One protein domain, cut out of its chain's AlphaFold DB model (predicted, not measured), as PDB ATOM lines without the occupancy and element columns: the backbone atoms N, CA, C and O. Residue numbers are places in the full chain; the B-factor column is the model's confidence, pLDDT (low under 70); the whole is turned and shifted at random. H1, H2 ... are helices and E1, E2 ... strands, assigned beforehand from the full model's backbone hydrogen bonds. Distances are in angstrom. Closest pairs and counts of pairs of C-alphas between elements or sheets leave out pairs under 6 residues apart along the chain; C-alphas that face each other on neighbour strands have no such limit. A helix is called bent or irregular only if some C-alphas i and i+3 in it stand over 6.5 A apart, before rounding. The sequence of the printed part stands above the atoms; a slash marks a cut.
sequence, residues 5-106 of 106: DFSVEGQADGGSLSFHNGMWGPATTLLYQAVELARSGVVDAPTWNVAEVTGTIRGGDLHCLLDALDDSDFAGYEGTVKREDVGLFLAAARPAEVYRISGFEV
ATOM      1  N   ASP A   5      31.210  30.341 119.659       93.81
ATOM      2  CA  ASP A   5      30.544  31.378 118.892       93.81
ATOM      3  C   ASP A   5      30.941  31.231 117.427       93.81
ATOM      4  O   ASP A   5      32.124  31.098 117.107       93.81
ATOM      5  N   PHE A   6      29.959  31.262 116.532       95.00
ATOM      6  CA  PHE A   6      30.200  31.241 115.095       95.00
ATOM      7  C   PHE A   6      29.280  32.224 114.386       95.00
ATOM      8  O   PHE A   6      28.075  32.218 114.623       95.00
ATOM      9  N   SER A   7      29.812  33.039 113.480       95.31
ATOM     10  CA  SER A   7      29.015  33.943 112.660       95.31
ATOM     11  C   SER A   7      29.397  33.915 111.186       95.31
ATOM     12  O   SER A   7      30.536  33.629 110.807       95.31
ATOM     13  N   VAL A   8      28.405  34.235 110.356       96.06
ATOM     14  CA  VAL A   8      28.537  34.495 108.923       96.06
ATOM     15  C   VAL A   8      27.923  35.858 108.644       96.06
ATOM     16  O   VAL A   8      26.781  36.097 109.025       96.06
ATOM     17  N   GLU A   9      28.655  36.746 107.977       95.06
ATOM     18  CA  GLU A   9      28.234  38.124 107.706       95.06
ATOM     19  C   GLU A   9      28.479  38.495 106.240       95.06
ATOM     20  O   GLU A   9      29.621  38.507 105.763       95.06
ATOM     21  N   GLY A  10      27.415  38.836 105.519       91.69
ATOM     22  CA  GLY A  10      27.496  39.338 104.156       91.69
ATOM     23  C   GLY A  10      28.090  40.741 104.121       91.69
ATOM     24  O   GLY A  10      27.592  41.673 104.751       91.69
ATOM     25  N   GLN A  11      29.187  40.905 103.380       85.69
ATOM     26  CA  GLN A  11      29.921  42.175 103.344       85.69
ATOM     27  C   GLN A  11      29.197  43.267 102.539       85.69
ATOM     28  O   GLN A  11      29.499  44.447 102.703       85.69
ATOM     29  N   ALA A  12      28.266  42.885 101.658       80.06
ATOM     30  CA  ALA A  12      27.563  43.802 100.760       80.06
ATOM     31  C   ALA A  12      26.094  44.035 101.151       80.06
ATOM     32  O   ALA A  12      25.600  45.153 101.011       80.06
ATOM     33  N   ASP A  13      25.400  43.001 101.628       78.44
ATOM     34  CA  ASP A  13      23.973  43.037 101.969       78.44
ATOM     35  C   ASP A  13      23.706  43.262 103.469       78.44
ATOM     36  O   ASP A  13      22.585  43.607 103.845       78.44
ATOM     37  N   GLY A  14      24.730  43.107 104.319       79.56
ATOM     38  CA  GLY A  14      24.620  43.216 105.773       79.56
ATOM     39  C   GLY A  14      23.841  42.071 106.425       79.56
ATOM     40  O   GLY A  14      23.495  42.176 107.602       79.56
ATOM     41  N   GLY A  15      23.538  40.999 105.686       86.94
ATOM     42  CA  GLY A  15      22.896  39.817 106.245       86.94
ATOM     43  C   GLY A  15      23.831  39.116 107.223       86.94
ATOM     44  O   GLY A  15      25.030  39.013 106.962       86.94
ATOM     45  N   SER A  16      23.301  38.584 108.325       92.56
ATOM     46  CA  SER A  16      24.105  37.798 109.259       92.56
ATOM     47  C   SER A  16      23.378  36.590 109.838       92.56
ATOM     48  O   SER A  16      22.158  36.585 110.005       92.56
ATOM     49  N   LEU A  17      24.165  35.564 110.163       93.50
ATOM     50  CA  LEU A  17      23.784  34.434 111.001       93.50
ATOM     51  C   LEU A  17      24.783  34.328 112.144       93.50
ATOM     52  O   LEU A  17      25.986  34.402 111.900       93.50
ATOM     53  N   SER A  18      24.291  34.097 113.358       93.06
ATOM     54  CA  SER A  18      25.135  33.893 114.535       93.06
ATOM     55  C   SER A  18      24.643  32.706 115.353       93.06
ATOM     56  O   SER A  18      23.475  32.628 115.727       93.06
ATOM     57  N   PHE A  19      25.555  31.794 115.658       92.25
ATOM     58  CA  PHE A  19      25.333  30.580 116.422       92.25
ATOM     59  C   PHE A  19      26.127  30.674 117.722       92.25
ATOM     60  O   PHE A  19      27.291  31.069 117.707       92.25
ATOM     61  N   HIS A  20      25.494  30.301 118.831       91.31
ATOM     62  CA  HIS A  20      26.114  30.292 120.150       91.31
ATOM     63  C   HIS A  20      25.659  29.048 120.913       91.31
ATOM     64  O   HIS A  20      24.474  28.912 121.230       91.31
ATOM     65  N   ASN A  21      26.583  28.136 121.209       88.88
ATOM     66  CA  ASN A  21      26.280  26.910 121.952       88.88
ATOM     67  C   ASN A  21      27.490  26.363 122.720       88.88
ATOM     68  O   ASN A  21      28.612  26.835 122.581       88.88
ATOM     69  N   GLY A  22      27.256  25.344 123.552       84.38
ATOM     70  CA  GLY A  22      28.330  24.543 124.151       84.38
ATOM     71  C   GLY A  22      29.001  23.613 123.130       84.38
ATOM     72  O   GLY A  22      28.630  23.598 121.969       84.38
ATOM     73  N   MET A  23      29.933  22.776 123.579       80.38
ATOM     74  CA  MET A  23      30.801  21.908 122.753       80.38
ATOM     75  C   MET A  23      30.112  20.934 121.757       80.38
ATOM     76  O   MET A  23      30.806  20.262 121.006       80.38
ATOM     77  N   TRP A  24      28.779  20.810 121.739       82.56
ATOM     78  CA  TRP A  24      28.061  19.774 120.973       82.56
ATOM     79  C   TRP A  24      26.855  20.313 120.193       82.56
ATOM     80  O   TRP A  24      25.740  19.811 120.346       82.56
ATOM     81  N   GLY A  25      27.047  21.367 119.400       89.19
ATOM     82  CA  GLY A  25      25.969  21.974 118.611       89.19
ATOM     83  C   GLY A  25      26.460  22.797 117.418       89.19
ATOM     84  O   GLY A  25      27.645  22.737 117.071       89.19
ATOM     85  N   PRO A  26      25.586  23.614 116.812       92.12
ATOM     86  CA  PRO A  26      25.751  24.091 115.444       92.12
ATOM     87  C   PRO A  26      26.986  24.980 115.266       92.12
ATOM     88  O   PRO A  26      27.709  24.819 114.289       92.12
ATOM     89  N   ALA A  27      27.307  25.860 116.218       93.25
ATOM     90  CA  ALA A  27      28.514  26.688 116.162       93.25
ATOM     91  C   ALA A  27      29.799  25.849 116.178       93.25
ATOM     92  O   ALA A  27      30.762  26.187 115.498       93.25
ATOM     93  N   THR A  28      29.815  24.735 116.918       93.06
ATOM     94  CA  THR A  28      30.967  23.825 116.982       93.06
ATOM     95  C   THR A  28      31.124  23.060 115.672       93.06
ATOM     96  O   THR A  28      32.227  22.993 115.132       93.06
ATOM     97  N   THR A  29      30.019  22.545 115.123       93.94
ATOM     98  CA  THR A  29      29.992  21.897 113.804       93.94
ATOM     99  C   THR A  29      30.509  22.849 112.722       93.94
ATOM    100  O   THR A  29      31.391  22.485 111.941       93.94
ATOM    101  N   LEU A  30      30.044  24.102 112.726       95.50
ATOM    102  CA  LEU A  30      30.486  25.125 111.780       95.50
ATOM    103  C   LEU A  30      31.946  25.534 111.967       95.50
ATOM    104  O   LEU A  30      32.641  25.718 110.971       95.50
ATOM    105  N   LEU A  31      32.434  25.645 113.207       95.81
ATOM    106  CA  LEU A  31      33.842  25.933 113.483       95.81
ATOM    107  C   LEU A  31      34.743  24.869 112.849       95.81
ATOM    108  O   LEU A  31      35.645  25.205 112.081       95.81
ATOM    109  N   TYR A  32      34.475  23.586 113.105       94.81
ATOM    110  CA  TYR A  32      35.280  22.507 112.532       94.81
ATOM    111  C   TYR A  32      35.160  22.431 111.011       94.81
ATOM    112  O   TYR A  32      36.175  22.280 110.329       94.81
ATOM    113  N   GLN A  33      33.957  22.613 110.463       96.62
ATOM    114  CA  GLN A  33      33.770  22.642 109.016       96.62
ATOM    115  C   GLN A  33      34.533  23.806 108.367       96.62
ATOM    116  O   GLN A  33      35.206  23.619 107.356       96.62
ATOM    117  N   ALA A  34      34.491  25.000 108.956       97.00
ATOM    118  CA  ALA A  34      35.226  26.160 108.465       97.00
ATOM    119  C   ALA A  34      36.748  25.953 108.513       97.00
ATOM    120  O   ALA A  34      37.446  26.383 107.594       97.00
ATOM    121  N   VAL A  35      37.265  25.257 109.530       96.69
ATOM    122  CA  VAL A  35      38.684  24.874 109.611       96.69
ATOM    123  C   VAL A  35      39.070  23.911 108.485       96.69
ATOM    124  O   VAL A  35      40.109  24.100 107.849       96.69
ATOM    125  N   GLU A  36      38.243  22.908 108.184       96.38
ATOM    126  CA  GLU A  36      38.506  21.993 107.064       96.38
ATOM    127  C   GLU A  36      38.399  22.703 105.704       96.38
ATOM    128  O   GLU A  36      39.247  22.511 104.826       96.38
ATOM    129  N   LEU A  37      37.430  23.608 105.537       96.62
ATOM    130  CA  LEU A  37      37.315  24.428 104.331       96.62
ATOM    131  C   LEU A  37      38.507  25.382 104.169       96.62
ATOM    132  O   LEU A  37      39.010  25.527 103.054       96.62
ATOM    133  N   ALA A  38      39.016  25.967 105.257       96.75
ATOM    134  CA  ALA A  38      40.237  26.772 105.245       96.75
ATOM    135  C   ALA A  38      41.462  25.936 104.857       96.75
ATOM    136  O   ALA A  38      42.259  26.348 104.014       96.75
ATOM    137  N   ARG A  39      41.577  24.711 105.385       95.56
ATOM    138  CA  ARG A  39      42.640  23.769 105.005       95.56
ATOM    139  C   ARG A  39      42.593  23.404 103.518       95.56
ATOM    140  O   ARG A  39      43.643  23.223 102.907       95.56
ATOM    141  N   SER A  40      41.396  23.298 102.940       95.31
ATOM    142  CA  SER A  40      41.201  23.004 101.512       95.31
ATOM    143  C   SER A  40      41.354  24.221 100.582       95.31
ATOM    144  O   SER A  40      41.399  24.050  99.365       95.31
ATOM    145  N   GLY A  41      41.453  25.436 101.136       95.06
ATOM    146  CA  GLY A  41      41.560  26.688 100.381       95.06
ATOM    147  C   GLY A  41      40.230  27.263  99.880       95.06
ATOM    148  O   GLY A  41      40.244  28.206  99.095       95.06
ATOM    149  N   VAL A  42      39.090  26.714 100.317       96.06
ATOM    150  CA  VAL A  42      37.749  27.249 100.009       96.06
ATOM    151  C   VAL A  42      37.461  28.504 100.834       96.06
ATOM    152  O   VAL A  42      36.927  29.486 100.320       96.06
ATOM    153  N   VAL A  43      37.843  28.487 102.114       97.00
ATOM    154  CA  VAL A  43      37.844  29.683 102.962       97.00
ATOM    155  C   VAL A  43      39.223  30.324 102.878       97.00
ATOM    156  O   VAL A  43      40.226  29.703 103.228       97.00
ATOM    157  N   ASP A  44      39.267  31.590 102.475       96.44
ATOM    158  CA  ASP A  44      40.469  32.412 102.589       96.44
ATOM    159  C   ASP A  44      40.578  32.929 104.030       96.44
ATOM    160  O   ASP A  44      39.961  33.933 104.403       96.44
ATOM    161  N   ALA A  45      41.288  32.171 104.867       94.94
ATOM    162  CA  ALA A  45      41.502  32.468 106.278       94.94
ATOM    163  C   ALA A  45      42.995  32.716 106.551       94.94
ATOM    164  O   ALA A  45      43.785  31.769 106.497       94.94
ATOM    165  N   PRO A  46      43.408  33.950 106.900       88.25
ATOM    166  CA  PRO A  46      44.798  34.237 107.262       88.25
ATOM    167  C   PRO A  46      45.235  33.522 108.548       88.25
ATOM    168  O   PRO A  46      46.419  33.233 108.712       88.25
ATOM    169  N   THR A  47      44.283  33.221 109.437       85.12
ATOM    170  CA  THR A  47      44.516  32.511 110.698       85.12
ATOM    171  C   THR A  47      43.409  31.486 110.919       85.12
ATOM    172  O   THR A  47      42.226  31.836 110.932       85.12
ATOM    173  N   TRP A  48      43.795  30.225 111.115       94.12
ATOM    174  CA  TRP A  48      42.883  29.145 111.489       94.12
ATOM    175  C   TRP A  48      43.599  28.076 112.324       94.12
ATOM    176  O   TRP A  48      44.768  27.759 112.092       94.12
ATOM    177  N   ASN A  49      42.905  27.535 113.322       92.81
ATOM    178  CA  ASN A  49      43.333  26.428 114.176       92.81
ATOM    179  C   ASN A  49      42.099  25.697 114.749       92.81
ATOM    180  O   ASN A  49      40.974  25.989 114.368       92.81
ATOM    181  N   VAL A  50      42.297  24.730 115.649       89.06
ATOM    182  CA  VAL A  50      41.199  23.914 116.208       89.06
ATOM    183  C   VAL A  50      40.158  24.715 117.009       89.06
ATOM    184  O   VAL A  50      39.024  24.269 117.117       89.06
ATOM    185  N   ALA A  51      40.532  25.876 117.544       93.12
ATOM    186  CA  ALA A  51      39.716  26.709 118.424       93.12
ATOM    187  C   ALA A  51      39.304  28.050 117.790       93.12
ATOM    188  O   ALA A  51      38.534  28.790 118.390       93.12
ATOM    189  N   GLU A  52      39.820  28.401 116.608       95.56
ATOM    190  CA  GLU A  52      39.548  29.691 115.969       95.56
ATOM    191  C   GLU A  52      39.662  29.606 114.446       95.56
ATOM    192  O   GLU A  52      40.607  29.027 113.906       95.56
ATOM    193  N   VAL A  53      38.746  30.271 113.746       97.00
ATOM    194  CA  VAL A  53      38.846  30.549 112.313       97.00
ATOM    195  C   VAL A  53      38.244  31.914 112.016       97.00
ATOM    196  O   VAL A  53      37.104  32.196 112.371       97.00
ATOM    197  N   THR A  54      38.998  32.772 111.335       97.00
ATOM    198  CA  THR A  54      38.461  34.015 110.771       97.00
ATOM    199  C   THR A  54      38.897  34.112 109.326       97.00
ATOM    200  O   THR A  54      40.087  34.021 109.024       97.00
ATOM    201  N   GLY A  55      37.943  34.318 108.428       96.25
ATOM    202  CA  GLY A  55      38.237  34.359 107.005       96.25
ATOM    203  C   GLY A  55      37.073  34.845 106.170       96.25
ATOM    204  O   GLY A  55      36.082  35.378 106.678       96.25
ATOM    205  N   THR A  56      37.212  34.659 104.866       96.88
ATOM    206  CA  THR A  56      36.168  34.977 103.898       96.88
ATOM    207  C   THR A  56      35.846  33.781 103.020       96.88
ATOM    208  O   THR A  56      36.706  32.953 102.727       96.88
ATOM    209  N   ILE A  57      34.587  33.696 102.610       96.31
ATOM    210  CA  ILE A  57      34.058  32.649 101.742       96.31
ATOM    211  C   ILE A  57      33.153  33.286 100.685       96.31
ATOM    212  O   ILE A  57      32.513  34.314 100.926       96.31
ATOM    213  N   ARG A  58      33.110  32.706  99.485       95.50
ATOM    214  CA  ARG A  58      32.177  33.138  98.436       95.50
ATOM    215  C   ARG A  58      30.781  32.607  98.723       95.50
ATOM    216  O   ARG A  58      30.632  31.488  99.202       95.50
ATOM    217  N   GLY A  59      29.755  33.370  98.349       93.38
ATOM    218  CA  GLY A  59      28.361  32.939  98.486       93.38
ATOM    219  C   GLY A  59      28.074  31.602  97.798       93.38
ATOM    220  O   GLY A  59      27.303  30.802  98.314       93.38
ATOM    221  N   GLY A  60      28.741  31.322  96.670       92.50
ATOM    222  CA  GLY A  60      28.593  30.051  95.950       92.50
ATOM    223  C   GLY A  60      29.084  28.834  96.740       92.50
ATOM    224  O   GLY A  60      28.519  27.755  96.593       92.50
ATOM    225  N   ASP A  61      30.073  29.027  97.614       94.44
ATOM    226  CA  ASP A  61      30.667  27.976  98.448       94.44
ATOM    227  C   ASP A  61      30.070  27.952  99.865       94.44
ATOM    228  O   ASP A  61      30.372  27.075 100.672       94.44
ATOM    229  N   LEU A  62      29.188  28.903 100.180       93.38
ATOM    230  CA  LEU A  62      28.590  29.065 101.503       93.38
ATOM    231  C   LEU A  62      27.674  27.889 101.873       93.38
ATOM    232  O   LEU A  62      27.578  27.516 103.042       93.38
ATOM    233  N   HIS A  63      27.087  27.245 100.863       89.69
ATOM    234  CA  HIS A  63      26.383  25.975 101.012       89.69
ATOM    235  C   HIS A  63      27.295  24.878 101.573       89.69
ATOM    236  O   HIS A  63      26.891  24.178 102.490       89.69
ATOM    237  N   CYS A  64      28.555  24.778 101.134       91.38
ATOM    238  CA  CYS A  64      29.488  23.762 101.638       91.38
ATOM    239  C   CYS A  64      29.815  23.920 103.131       91.38
ATOM    240  O   CYS A  64      30.234  22.955 103.775       91.38
ATOM    241  N   LEU A  65      29.656  25.128 103.675       95.31
ATOM    242  CA  LEU A  65      29.805  25.398 105.102       95.31
ATOM    243  C   LEU A  65      28.520  25.061 105.869       95.31
ATOM    244  O   LEU A  65      28.579  24.358 106.873       95.31
ATOM    245  N   LEU A  66      27.369  25.555 105.405       93.31
ATOM    246  CA  LEU A  66      26.103  25.440 106.135       93.31
ATOM    247  C   LEU A  66      25.403  24.079 105.958       93.31
ATOM    248  O   LEU A  66      24.633  23.690 106.830       93.31
ATOM    249  N   ASP A  67      25.713  23.322 104.901       89.81
ATOM    250  CA  ASP A  67      25.210  21.952 104.689       89.81
ATOM    251  C   ASP A  67      25.783  20.943 105.697       89.81
ATOM    252  O   ASP A  67      25.259  19.838 105.823       89.81
ATOM    253  N   ALA A  68      26.838  21.310 106.434       90.75
ATOM    254  CA  ALA A  68      27.353  20.496 107.532       90.75
ATOM    255  C   ALA A  68      26.361  20.380 108.703       90.75
ATOM    256  O   ALA A  68      26.528  19.496 109.535       90.75
ATOM    257  N   LEU A  69      25.350  21.256 108.763       91.50
ATOM    258  CA  LEU A  69      24.332  21.255 109.806       91.50
ATOM    259  C   LEU A  69      23.202  20.262 109.504       91.50
ATOM    260  O   LEU A  69      22.505  20.353 108.482       91.50
ATOM    261  N   ASP A  70      22.939  19.364 110.448       85.44
ATOM    262  CA  ASP A  70      21.787  18.467 110.415       85.44
ATOM    263  C   ASP A  70      20.693  18.874 111.422       85.44
ATOM    264  O   ASP A  70      20.823  19.849 112.156       85.44
ATOM    265  N   ASP A  71      19.548  18.183 111.410       80.19
ATOM    266  CA  ASP A  71      18.417  18.528 112.290       80.19
ATOM    267  C   ASP A  71      18.724  18.312 113.780       80.19
ATOM    268  O   ASP A  71      18.095  18.938 114.635       80.19
ATOM    269  N   SER A  72      19.675  17.431 114.099       79.44
ATOM    270  CA  SER A  72      20.063  17.130 115.473       79.44
ATOM    271  C   SER A  72      20.924  18.232 116.083       79.44
ATOM    272  O   SER A  72      20.791  18.487 117.279       79.44
ATOM    273  N   ASP A  73      21.701  18.954 115.269       83.81
ATOM    274  CA  ASP A  73      22.484  20.107 115.723       83.81
ATOM    275  C   ASP A  73      21.588  21.202 116.317       83.81
ATOM    276  O   ASP A  73      21.937  21.823 117.313       83.81
ATOM    277  N   PHE A  74      20.398  21.430 115.757       82.25
ATOM    278  CA  PHE A  74      19.480  22.467 116.248       82.25
ATOM    279  C   PHE A  74      18.659  22.030 117.474       82.25
ATOM    280  O   PHE A  74      17.967  22.850 118.085       82.25
ATOM    281  N   ALA A  75      18.689  20.748 117.844       78.31
ATOM    282  CA  ALA A  75      17.867  20.225 118.926       78.31
ATOM    283  C   ALA A  75      18.415  20.643 120.303       78.31
ATOM    284  O   ALA A  75      19.576  20.422 120.628       78.31
ATOM    285  N   GLY A  76      17.553  21.202 121.158       69.25
ATOM    286  CA  GLY A  76      17.904  21.534 122.547       69.25
ATOM    287  C   GLY A  76      18.572  22.897 122.758       69.25
ATOM    288  O   GLY A  76      18.896  23.230 123.896       69.25
ATOM    289  N   TYR A  77      18.721  23.707 121.705       69.25
ATOM    290  CA  TYR A  77      19.254  25.067 121.791       69.25
ATOM    291  C   TYR A  77      18.126  26.107 121.714       69.25
ATOM    292  O   TYR A  77      17.743  26.580 120.647       69.25
ATOM    293  N   GLU A  78      17.553  26.469 122.864       60.53
ATOM    294  CA  GLU A  78      16.518  27.508 122.927       60.53
ATOM    295  C   GLU A  78      17.111  28.902 122.641       60.53
ATOM    296  O   GLU A  78      18.105  29.301 123.243       60.53
ATOM    297  N   GLY A  79      16.495  29.661 121.725       61.75
ATOM    298  CA  GLY A  79      16.870  31.054 121.428       61.75
ATOM    299  C   GLY A  79      17.966  31.260 120.372       61.75
ATOM    300  O   GLY A  79      18.419  32.390 120.202       61.75
ATOM    301  N   THR A  80      18.378  30.213 119.653       64.19
ATOM    302  CA  THR A  80      19.379  30.282 118.569       64.19
ATOM    303  C   THR A  80      18.751  30.291 117.171       64.19
ATOM    304  O   THR A  80      17.556  30.036 117.004       64.19
ATOM    305  N   VAL A  81      19.583  30.614 116.171       81.00
ATOM    306  CA  VAL A  81      19.304  30.466 114.732       81.00
ATOM    307  C   VAL A  81      18.719  29.084 114.451       81.00
ATOM    308  O   VAL A  81      19.312  28.071 114.817       81.00
ATOM    309  N   LYS A  82      17.567  29.036 113.781       86.62
ATOM    310  CA  LYS A  82      16.911  27.791 113.368       86.62
ATOM    311  C   LYS A  82      17.382  27.367 111.983       86.62
ATOM    312  O   LYS A  82      17.826  28.187 111.184       86.62
ATOM    313  N   ARG A  83      17.161  26.096 111.635       86.69
ATOM    314  CA  ARG A  83      17.406  25.584 110.275       86.69
ATOM    315  C   ARG A  83      16.697  26.410 109.193       86.69
ATOM    316  O   ARG A  83      17.249  26.631 108.121       86.69
ATOM    317  N   GLU A  84      15.487  26.883 109.480       89.31
ATOM    318  CA  GLU A  84      14.726  27.747 108.571       89.31
ATOM    319  C   GLU A  84      15.443  29.078 108.304       89.31
ATOM    320  O   GLU A  84      15.499  29.517 107.156       89.31
ATOM    321  N   ASP A  85      16.061  29.677 109.325       90.44
ATOM    322  CA  ASP A  85      16.818  30.927 109.197       90.44
ATOM    323  C   ASP A  85      18.073  30.725 108.331       90.44
ATOM    324  O   ASP A  85      18.379  31.555 107.475       90.44
ATOM    325  N   VAL A  86      18.751  29.580 108.482       91.69
ATOM    326  CA  VAL A  86      19.874  29.166 107.620       91.69
ATOM    327  C   VAL A  86      19.424  29.041 106.163       91.69
ATOM    328  O   VAL A  86      20.083  29.554 105.259       91.69
ATOM    329  N   GLY A  87      18.272  28.406 105.930       90.81
ATOM    330  CA  GLY A  87      17.688  28.274 104.595       90.81
ATOM    331  C   GLY A  87      17.326  29.623 103.967       90.81
ATOM    332  O   GLY A  87      17.617  29.850 102.793       90.81
ATOM    333  N   LEU A  88      16.738  30.539 104.744       91.56
ATOM    334  CA  LEU A  88      16.422  31.897 104.291       91.56
ATOM    335  C   LEU A  88      17.684  32.698 103.962       91.56
ATOM    336  O   LEU A  88      17.719  33.391 102.945       91.56
ATOM    337  N   PHE A  89      18.726  32.574 104.784       92.06
ATOM    338  CA  PHE A  89      20.010  33.222 104.541       92.06
ATOM    339  C   PHE A  89      20.662  32.719 103.252       92.06
ATOM    340  O   PHE A  89      21.043  33.522 102.404       92.06
ATOM    341  N   LEU A  90      20.724  31.399 103.054       91.44
ATOM    342  CA  LEU A  90      21.250  30.796 101.826       91.44
ATOM    343  C   LEU A  90      20.442  31.195 100.587       91.44
ATOM    344  O   LEU A  90      21.020  31.463  99.540       91.44
ATOM    345  N   ALA A  91      19.114  31.283 100.698       91.06
ATOM    346  CA  ALA A  91      18.259  31.721  99.597       91.06
ATOM    347  C   ALA A  91      18.473  33.200  99.222       91.06
ATOM    348  O   ALA A  91      18.271  33.576  98.065       91.06
ATOM    349  N   ALA A  92      18.867  34.037 100.186       90.31
ATOM    350  CA  ALA A  92      19.228  35.433  99.956       90.31
ATOM    351  C   ALA A  92      20.684  35.603  99.485       90.31
ATOM    352  O   ALA A  92      20.997  36.600  98.827       90.31
ATOM    353  N   ALA A  93      21.554  34.636  99.793       90.75
ATOM    354  CA  ALA A  93      22.974  34.717  99.510       90.75
ATOM    355  C   ALA A  93      23.260  34.741  98.004       90.75
ATOM    356  O   ALA A  93      22.723  33.956  97.216       90.75
ATOM    357  N   ARG A  94      24.143  35.649  97.579       91.88
ATOM    358  CA  ARG A  94      24.496  35.795  96.162       91.88
ATOM    359  C   ARG A  94      25.816  35.094  95.857       91.88
ATOM    360  O   ARG A  94      26.818  35.414  96.494       91.88
ATOM    361  N   PRO A  95      25.893  34.240  94.817       91.44
ATOM    362  CA  PRO A  95      27.095  33.450  94.548       91.44
ATOM    363  C   PRO A  95      28.388  34.259  94.377       91.44
ATOM    364  O   PRO A  95      29.463  33.809  94.769       91.44
ATOM    365  N   ALA A  96      28.285  35.456  93.792       91.06
ATOM    366  CA  ALA A  96      29.426  36.332  93.535       91.06
ATOM    367  C   ALA A  96      29.860  37.164  94.757       91.06
ATOM    368  O   ALA A  96      30.964  37.718  94.746       91.06
ATOM    369  N   GLU A  97      29.017  37.272  95.786       93.25
ATOM    370  CA  GLU A  97      29.300  38.070  96.977       93.25
ATOM    371  C   GLU A  97      30.251  37.341  97.932       93.25
ATOM    372  O   GLU A  97      30.474  36.130  97.839       93.25
ATOM    373  N   VAL A  98      30.883  38.123  98.806       94.94
ATOM    374  CA  VAL A  98      31.842  37.639  99.800       94.94
ATOM    375  C   VAL A  98      31.215  37.774 101.175       94.94
ATOM    376  O   VAL A  98      30.676  38.826 101.528       94.94
ATOM    377  N   TYR A  99      31.341  36.710 101.949       96.50
ATOM    378  CA  TYR A  99      30.856  36.615 103.310       96.50
ATOM    379  C   TYR A  99      32.054  36.443 104.228       96.50
ATOM    380  O   TYR A  99      32.978  35.681 103.937       96.50
ATOM    381  N   ARG A 100      32.053  37.179 105.332       96.44
ATOM    382  CA  ARG A 100      33.007  36.976 106.413       96.44
ATOM    383  C   ARG A 100      32.495  35.848 107.290       96.44
ATOM    384  O   ARG A 100      31.313  35.824 107.615       96.44
ATOM    385  N   ILE A 101      33.392  34.959 107.692       96.56
ATOM    386  CA  ILE A 101      33.115  33.965 108.724       96.56
ATOM    387  C   ILE A 101      34.037  34.195 109.915       96.56
ATOM    388  O   ILE A 101      35.196  34.592 109.746       96.56
ATOM    389  N   SER A 102      33.512  33.968 111.110       96.44
ATOM    390  CA  SER A 102      34.251  34.094 112.361       96.44
ATOM    391  C   SER A 102      33.770  33.018 113.317       96.44
ATOM    392  O   SER A 102      32.593  32.990 113.651       96.44
ATOM    393  N   GLY A 103      34.665  32.148 113.763       95.81
ATOM    394  CA  GLY A 103      34.381  31.107 114.741       95.81
ATOM    395  C   GLY A 103      35.444  31.095 115.824       95.81
ATOM    396  O   GLY A 103      36.628  31.171 115.496       95.81
ATOM    397  N   PHE A 104      35.044  31.005 117.090       94.75
ATOM    398  CA  PHE A 104      35.976  30.915 118.212       94.75
ATOM    399  C   PHE A 104      35.399  30.122 119.393       94.75
ATOM    400  O   PHE A 104      34.212  30.208 119.708       94.75
ATOM    401  N   GLU A 105      36.262  29.346 120.043       93.00
ATOM    402  CA  GLU A 105      36.001  28.634 121.296       93.00
ATOM    403  C   GLU A 105      36.427  29.505 122.497       93.00
ATOM    404  O   GLU A 105      37.530  30.061 122.501       93.00
ATOM    405  N   VAL A 106      35.554  29.635 123.507       85.62
ATOM    406  CA  VAL A 106      35.730  30.445 124.736       85.62
ATOM    407  C   VAL A 106      35.744  29.569 125.982       85.62
ATOM    408  O   VAL A 106      34.862  28.682 126.100       85.62
TER     409      VAL A 106
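Overview. This is residues 5 to 106 of the 106 residues of an uncharacterized protein of Allobranchiibius huperziae (UniProt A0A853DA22). A five-stranded antiparallel sheet, twisted, has H1 and H2 over one face and no named helix over the other. H1 crosses over most of the strands, while the shorter H2 runs along E5; H3 is near the E2 edge and only grazes the sheet. The printed part has 102 residues, with three named helices and five named strands in the order E1, E2, H1, E3, E4, H2, H3, E5; across the sheet the order is E2, E1, E5, E4, E3. The class is mixed, helices and strands. The whole is compact, with a radius of gyration of the C-alphas of 12.4 A and spans of 34 by 29 by 19 A.

Along the chain. E1, residues 5 to 10, begins at C-alpha 5 at (30.544, 31.378, 118.892). E2, residues 16 to 22, is 20.4 A long from first to last C-alpha. H1, residues 26 to 40, is 20.8 A long and begins at C-alpha 26 at (25.751, 24.091, 115.444). E3 holds residues 44 to 49 and E4 residues 52 to 58, the latter 19.3 A long. H2, residues 59 to 66, is only just irregular: C-alphas 60 and 63 are 6.9 A apart. H3 holds residues 83 to 92. E5, residues 98 to 105, is 23.7 A long and ends at C-alpha 105 at (36.001, 28.634, 121.296).

Arrangement. E1 and E2 form a hairpin, with N 6 and O 19 at 2.9 A. E1 and E5 are antiparallel, with N 7 and O 102 at 2.8 A. E5 and E4 are antiparallel, with N 103 and O 53 at 2.8 A. E3 and E4 form a hairpin, with N 44 and O 56 at 2.9 A. H1 is on the sheet at a height of 7.7 A; the closest C-alphas of H1 and E5 are those of Leu 31 and Gly 103, 5.4 A apart. H1 runs across the strands, only just, at 63 degrees to E1 on the local plane. H2 is on the same face at a height of 9.1 A and runs along E5, at 7 degrees on the local plane. H1 and H2 touch at a steep tilt of 54 degrees, closest at the C-alphas of Gln 33 and Leu 65, 6.2 A apart. H2 and H3 form a helical hairpin and only just touch, with 3 pairs of C-alphas within 8 A; the closest are those of His 63 and Leu 90, 7.1 A apart. H3 only grazes the sheet, with residues 85 to 89. In H1 and H3 every O i to N i+4 pair is within hydrogen-bond range; in H2 1 of 4 is, beside 4 of 5 O i to N i+3 pairs.

Size, cuts and confidence. The two C-alphas farthest apart are those of Gly 76 and Ala 96, 34.5 A. The printed part has no cut. The link from H2 to H3, residues 67 to 82, is long; the other links are tight. The mean pLDDT of the printed part is 90.2, and residues 76 to 80 are under 70.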